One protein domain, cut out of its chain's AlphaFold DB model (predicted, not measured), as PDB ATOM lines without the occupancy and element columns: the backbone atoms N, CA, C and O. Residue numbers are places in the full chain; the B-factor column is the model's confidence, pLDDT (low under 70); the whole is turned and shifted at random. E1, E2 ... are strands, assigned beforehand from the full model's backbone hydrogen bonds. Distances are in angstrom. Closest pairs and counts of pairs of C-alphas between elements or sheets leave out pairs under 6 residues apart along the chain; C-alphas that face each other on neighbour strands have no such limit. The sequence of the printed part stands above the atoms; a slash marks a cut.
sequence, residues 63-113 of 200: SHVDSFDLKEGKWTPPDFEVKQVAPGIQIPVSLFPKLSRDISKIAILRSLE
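Overview. This is residues 63 to 113 of the 200 residues of an uncharacterized protein of Acidobacteria bacterium (UniProt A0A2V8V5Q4). The domain has little regular structure: a small two-strand hairpin, E1 and E2, lies between two long looping stretches, residues 63 to 81 before it and residues 93 to 113 after it. These stretches reach out on opposite sides of the hairpin, at Lys 74 and Lys 105. The printed part has 51 residues, with no named helix and two strands, E1 then E2, in one antiparallel sheet. The class is all strand, though only 9 residues are in named elements. The whole is compact, with a radius of gyration of the C-alphas of 10.7 A and spans of 28 by 27 by 18 A.

Along the chain. C-alpha 63 is at (96.301, 76.191, 78.325). E1, residues 82 to 86, begins at C-alpha 82 (89.261, 67.526, 68.208) and is 12.2 A long. E2, residues 89 to 92, is 10.4 A long and ends at C-alpha 92 (92.134, 70.774, 68.524).

Arrangement. E1 and E2 form a hairpin with a tight link of 2 residues. They are antiparallel, at 146 degrees between their directions. C-alphas 84 and 90 face each other at 4.2 A. N 85 and O 89, 2.9 A, and N 91 and O 83, 3.2 A, are within hydrogen-bond range.

Size, cuts and confidence. The two C-alphas farthest apart, of Lys 74 and Lys 105, are 30.6 A apart. The printed part has no cut. Its mean pLDDT is 91.1, and no printed residue is under 70.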
ATOM      1  N   SER A  63      96.544  77.244  77.339       88.00
ATOM      2  CA  SER A  63      96.301  76.191  78.325       88.00
ATOM      3  C   SER A  63      96.754  74.825  77.795       88.00
ATOM      4  O   SER A  63      96.388  74.421  76.689       88.00
ATOM      5  N   HIS A  64      97.541  74.083  78.581       88.38
ATOM      6  CA  HIS A  64      98.027  72.753  78.188       88.38
ATOM      7  C   HIS A  64      96.895  71.720  78.098       88.38
ATOM      8  O   HIS A  64      96.915  70.887  77.189       88.38
ATOM      9  N   VAL A  65      95.893  71.814  78.986       89.81
ATOM     10  CA  VAL A  65      94.717  70.921  78.999       89.81
ATOM     11  C   VAL A  65      93.779  71.149  77.817       89.81
ATOM     12  O   VAL A  65      92.940  70.298  77.539       89.81
ATOM     13  N   ASP A  66      93.963  72.259  77.102       90.00
ATOM     14  CA  ASP A  66      93.202  72.633  75.909       90.00
ATOM     15  C   ASP A  66      94.047  72.554  74.625       90.00
ATOM     16  O   ASP A  66      93.560  72.890  73.551       90.00
ATOM     17  N   SER A  67      95.316  72.125  74.702       90.56
ATOM     18  CA  SER A  67      96.243  72.107  73.558       90.56
ATOM     19  C   SER A  67      97.001  70.786  73.408       90.56
ATOM     20  O   SER A  67      96.511  69.860  72.765       90.56
ATOM     21  N   PHE A  68      98.210  70.690  73.965       89.25
ATOM     22  CA  PHE A  68      99.134  69.573  73.741       89.25
ATOM     23  C   PHE A  68      98.937  68.397  74.713       89.25
ATOM     24  O   PHE A  68      99.455  67.304  74.460       89.25
ATOM     25  N   ASP A  69      98.183  68.582  75.800       90.62
ATOM     26  CA  ASP A  69      97.664  67.512  76.666       90.62
ATOM     27  C   ASP A  69      96.143  67.629  76.819       90.62
ATOM     28  O   ASP A  69      95.607  67.697  77.927       90.62
ATOM     29  N   LEU A  70      95.463  67.684  75.674       91.94
ATOM     30  CA  LEU A  70      94.028  67.904  75.605       91.94
ATOM     31  C   LEU A  70      93.247  66.922  76.497       91.94
ATOM     32  O   LEU A  70      93.399  65.702  76.380       91.94
ATOM     33  N   LYS A  71      92.393  67.460  77.374       91.00
ATOM     34  CA  LYS A  71      91.430  66.694  78.173       91.00
ATOM     35  C   LYS A  71      90.026  66.970  77.667       91.00
ATOM     36  O   LYS A  71      89.447  68.021  77.935       91.00
ATOM     37  N   GLU A  72      89.487  65.998  76.945       90.88
ATOM     38  CA  GLU A  72      88.114  66.061  76.473       90.88
ATOM     39  C   GLU A  72      87.127  65.871  77.630       90.88
ATOM     40  O   GLU A  72      87.249  64.961  78.455       90.88
ATOM     41  N   GLY A  73      86.123  66.739  77.678       89.94
ATOM     42  CA  GLY A  73      85.038  66.682  78.641       89.94
ATOM     43  C   GLY A  73      83.844  67.498  78.169       89.94
ATOM     44  O   GLY A  73      83.838  68.062  77.079       89.94
ATOM     45  N   LYS A  74      82.813  67.612  79.012       91.81
ATOM     46  CA  LYS A  74      81.610  68.408  78.685       91.81
ATOM     47  C   LYS A  74      81.906  69.898  78.464       91.81
ATOM     48  O   LYS A  74      81.073  70.602  77.909       91.81
ATOM     49  N   TRP A  75      83.057  70.367  78.943       88.88
ATOM     50  CA  TRP A  75      83.528  71.743  78.810       88.88
ATOM     51  C   TRP A  75      84.281  72.002  77.500       88.88
ATOM     52  O   TRP A  75      84.569  73.157  77.205       88.88
ATOM     53  N   THR A  76      84.632  70.964  76.733       90.94
ATOM     54  CA  THR A  76      85.393  71.128  75.493       90.94
ATOM     55  C   THR A  76      84.525  71.836  74.449       90.94
ATOM     56  O   THR A  76      83.450  71.326  74.119       90.94
ATOM     57  N   PRO A  77      84.952  72.997  73.918       90.12
ATOM     58  CA  PRO A  77      84.170  73.716  72.924       90.12
ATOM     59  C   PRO A  77      83.951  72.871  71.661       90.12
ATOM     60  O   PRO A  77      84.898  72.239  71.185       90.12
ATOM     61  N   PRO A  78      82.740  72.878  71.071       88.12
ATOM     62  CA  PRO A  78      82.464  72.113  69.852       88.12
ATOM     63  C   PRO A  78      83.342  72.568  68.677       88.12
ATOM     64  O   PRO A  78      83.734  71.760  67.836       88.12
ATOM     65  N   ASP A  79      83.731  73.843  68.674       91.88
ATOM     66  CA  ASP A  79      84.538  74.465  67.625       91.88
ATOM     67  C   ASP A  79      86.003  74.004  67.632       91.88
ATOM     68  O   ASP A  79      86.744  74.325  66.708       91.88
ATOM     69  N   PHE A  80      86.456  73.259  68.648       90.94
ATOM     70  CA  PHE A  80      87.836  72.758  68.721       90.94
ATOM     71  C   PHE A  80      88.149  71.713  67.647       90.94
ATOM     72  O   PHE A  80      89.320  71.527  67.312       90.94
ATOM     73  N   GLU A  81      87.120  71.054  67.099       92.94
ATOM     74  CA  GLU A  81      87.259  69.995  66.094       92.94
ATOM     75  C   GLU A  81      88.380  69.012  66.475       92.94
ATOM     76  O   GLU A  81      89.403  68.873  65.796       92.94
ATOM     77  N   VAL A  82      88.225  68.388  67.643       93.62
ATOM     78  CA  VAL A  82      89.261  67.526  68.208       93.62
ATOM     79  C   VAL A  82      89.441  66.291  67.335       93.62
ATOM     80  O   VAL A  82      88.493  65.552  67.066       93.62
ATOM     81  N   LYS A  83      90.679  66.059  66.886       92.62
ATOM     82  CA  LYS A  83      91.033  64.875  66.100       92.62
ATOM     83  C   LYS A  83      92.268  64.203  66.663       92.62
ATOM     84  O   LYS A  83      93.212  64.848  67.121       92.62
ATOM     85  N   GLN A  84      92.277  62.882  66.553       93.50
ATOM     86  CA  GLN A  84      93.469  62.091  66.794       93.50
ATOM     87  C   GLN A  84      94.400  62.198  65.581       93.50
ATOM     88  O   GLN A  84      94.103  61.679  64.507       93.50
ATOM     89  N   VAL A  85      95.523  62.889  65.758       93.38
ATOM     90  CA  VAL A  85      96.503  63.172  64.696       93.38
ATOM     91  C   VAL A  85      97.632  62.136  64.647       93.38
ATOM     92  O   VAL A  85      98.269  61.960  63.613       93.38
ATOM     93  N   ALA A  86      97.863  61.423  65.750       91.88
ATOM     94  CA  ALA A  86      98.790  60.298  65.850       91.88
ATOM     95  C   ALA A  86      98.331  59.338  66.969       91.88
ATOM     96  O   ALA A  86      97.468  59.705  67.775       91.88
ATOM     97  N   PRO A  87      98.855  58.099  67.053       90.31
ATOM     98  CA  PRO A  87      98.518  57.176  68.136       90.31
ATOM     99  C   PRO A  87      98.723  57.816  69.520       90.31
ATOM    100  O   PRO A  87      99.836  58.189  69.876       90.31
ATOM    101  N   GLY A  88      97.640  57.977  70.288       87.38
ATOM    102  CA  GLY A  88      97.681  58.594  71.622       87.38
ATOM    103  C   GLY A  88      97.843  60.123  71.648       87.38
ATOM    104  O   GLY A  88      98.045  60.688  72.725       87.38
ATOM    105  N   ILE A  89      97.750  60.802  70.498       91.50
ATOM    106  CA  ILE A  89      97.850  62.263  70.391       91.50
ATOM    107  C   ILE A  89      96.569  62.823  69.771       91.50
ATOM    108  O   ILE A  89      96.290  62.613  68.589       91.50
ATOM    109  N   GLN A  90      95.823  63.570  70.582       92.75
ATOM    110  CA  GLN A  90      94.640  64.336  70.193       92.75
ATOM    111  C   GLN A  90      94.940  65.827  70.351       92.75
ATOM    112  O   GLN A  90      95.567  66.224  71.334       92.75
ATOM    113  N   ILE A  91      94.541  66.630  69.364       93.12
ATOM    114  CA  ILE A  91      94.783  68.080  69.318       93.12
ATOM    115  C   ILE A  91      93.539  68.762  68.723       93.12
ATOM    116  O   ILE A  91      92.926  68.192  67.812       93.12
ATOM    117  N   PRO A  92      93.167  69.975  69.180       94.56
ATOM    118  CA  PRO A  92      92.134  70.774  68.524       94.56
ATOM    119  C   PRO A  92      92.638  71.297  67.171       94.56
ATOM    120  O   PRO A  92      93.522  72.159  67.097       94.56
ATOM    121  N   VAL A  93      92.105  70.754  66.074       94.38
ATOM    122  CA  VAL A  93      92.601  71.051  64.718       94.38
ATOM    123  C   VAL A  93      92.239  72.466  64.282       94.38
ATOM    124  O   VAL A  93      93.007  73.075  63.537       94.38
ATOM    125  N   SER A  94      91.132  73.019  64.781       92.94
ATOM    126  CA  SER A  94      90.729  74.392  64.468       92.94
ATOM    127  C   SER A  94      91.702  75.433  65.028       92.94
ATOM    128  O   SER A  94      92.019  76.405  64.344       92.94
ATOM    129  N   LEU A  95      92.247  75.198  66.227       91.81
ATOM    130  CA  LEU A  95      93.265  76.056  66.841       91.81
ATOM    131  C   LEU A  95      94.648  75.843  66.220       91.81
ATOM    132  O   LEU A  95      95.414  76.793  66.050       91.81
ATOM    133  N   PHE A  96      94.972  74.600  65.852       93.69
ATOM    134  CA  PHE A  96      96.303  74.226  65.378       93.69
ATOM    135  C   PHE A  96      96.289  73.539  64.000       93.69
ATOM    136  O   PHE A  96      96.816  72.429  63.842       93.69
ATOM    137  N   PRO A  97      95.768  74.194  62.945       93.50
ATOM    138  CA  PRO A  97      95.575  73.559  61.639       93.50
ATOM    139  C   PRO A  97      96.892  73.228  60.930       93.50
ATOM    140  O   PRO A  97      96.947  72.310  60.117       93.50
ATOM    141  N   LYS A  98      97.966  73.972  61.224       94.69
ATOM    142  CA  LYS A  98      99.306  73.703  60.679       94.69
ATOM    143  C   LYS A  98     100.054  72.656  61.505       94.69
ATOM    144  O   LYS A  98     100.576  71.707  60.934       94.69
ATOM    145  N   LEU A  99     100.047  72.776  62.837       93.25
ATOM    146  CA  LEU A  99     100.760  71.831  63.709       93.25
ATOM    147  C   LEU A  99     100.167  70.420  63.642       93.25
ATOM    148  O   LEU A  99     100.917  69.452  63.677       93.25
ATOM    149  N   SER A 100      98.846  70.292  63.491       92.62
ATOM    150  CA  SER A 100      98.190  68.989  63.319       92.62
ATOM    151  C   SER A 100      98.684  68.233  62.079       92.62
ATOM    152  O   SER A 100      98.818  67.014  62.127       92.62
ATOM    153  N   ARG A 101      99.016  68.942  60.988       93.88
ATOM    154  CA  ARG A 101      99.574  68.347  59.758       93.88
ATOM    155  C   ARG A 101     101.028  67.913  59.923       93.88
ATOM    156  O   ARG A 101     101.440  66.920  59.333       93.88
ATOM    157  N   ASP A 102     101.788  68.646  60.728       94.56
ATOM    158  CA  ASP A 102     103.216  68.422  60.957       94.56
ATOM    159  C   ASP A 102     103.505  67.656  62.263       94.56
ATOM    160  O   ASP A 102     104.639  67.662  62.740       94.56
ATOM    161  N   ILE A 103     102.517  66.960  62.844       93.50
ATOM    162  CA  ILE A 103     102.660  66.317  64.163       93.50
ATOM    163  C   ILE A 103     103.808  65.301  64.226       93.50
ATOM    164  O   ILE A 103     104.438  65.138  65.264       93.50
ATOM    165  N   SER A 104     104.139  64.663  63.101       92.00
ATOM    166  CA  SER A 104     105.260  63.721  62.983       92.00
ATOM    167  C   SER A 104     106.636  64.367  63.175       92.00
ATOM    168  O   SER A 104     107.616  63.665  63.411       92.00
ATOM    169  N   LYS A 105     106.721  65.699  63.080       92.12
ATOM    170  CA  LYS A 105     107.938  66.489  63.304       92.12
ATOM    171  C   LYS A 105     108.013  67.060  64.722       92.12
ATOM    172  O   LYS A 105     108.997  67.715  65.054       92.12
ATOM    173  N   ILE A 106     106.981  66.851  65.543       92.06
ATOM    174  CA  ILE A 106     106.840  67.458  66.866       92.06
ATOM    175  C   ILE A 106     107.010  66.381  67.936       92.06
ATOM    176  O   ILE A 106     106.350  65.345  67.912       92.06
ATOM    177  N   ALA A 107     107.867  66.658  68.916       91.56
ATOM    178  CA  ALA A 107     107.931  65.889  70.150       91.56
ATOM    179  C   ALA A 107     107.151  66.629  71.243       91.56
ATOM    180  O   ALA A 107     107.451  67.783  71.546       91.56
ATOM    181  N   ILE A 108     106.155  65.967  71.835       91.00
ATOM    182  CA  ILE A 108     105.370  66.521  72.945       91.00
ATOM    183  C   ILE A 108     105.915  65.959  74.259       91.00
ATOM    184  O   ILE A 108     105.887  64.748  74.478       91.00
ATOM    185  N   LEU A 109     106.370  66.842  75.149       89.25
ATOM    186  CA  LEU A 109     106.843  66.500  76.490       89.25
ATOM    187  C   LEU A 109     105.835  67.009  77.530       89.25
ATOM    188  O   LEU A 109     105.644  68.211  77.666       89.25
ATOM    189  N   ARG A 110     105.195  66.091  78.267       87.25
ATOM    190  CA  ARG A 110     104.178  66.399  79.302       87.25
ATOM    191  C   ARG A 110     104.672  66.177  80.734       87.25
ATOM    192  O   ARG A 110     103.902  66.297  81.673       87.25
ATOM    193  N   SER A 111     105.939  65.807  80.889       85.31
ATOM    194  CA  SER A 111     106.558  65.461  82.172       85.31
ATOM    195  C   SER A 111     107.323  66.624  82.808       85.31
ATOM    196  O   SER A 111     108.112  66.402  83.719       85.31
ATOM    197  N   LEU A 112     107.176  67.843  82.284       84.44
ATOM    198  CA  LEU A 112     107.805  69.021  82.870       84.44
ATOM    199  C   LEU A 112     106.979  69.479  84.067       84.44
ATOM    200  O   LEU A 112     105.825  69.873  83.913       84.44
ATOM    201  N   GLU A 113     107.592  69.447  85.242       83.62
ATOM    202  CA  GLU A 113     107.010  69.932  86.487       83.62
ATOM    203  C   GLU A 113     108.003  70.840  87.217       83.62
ATOM    204  O   GLU A 113     109.221  70.692  87.096       83.62
TER     205      GLU A 113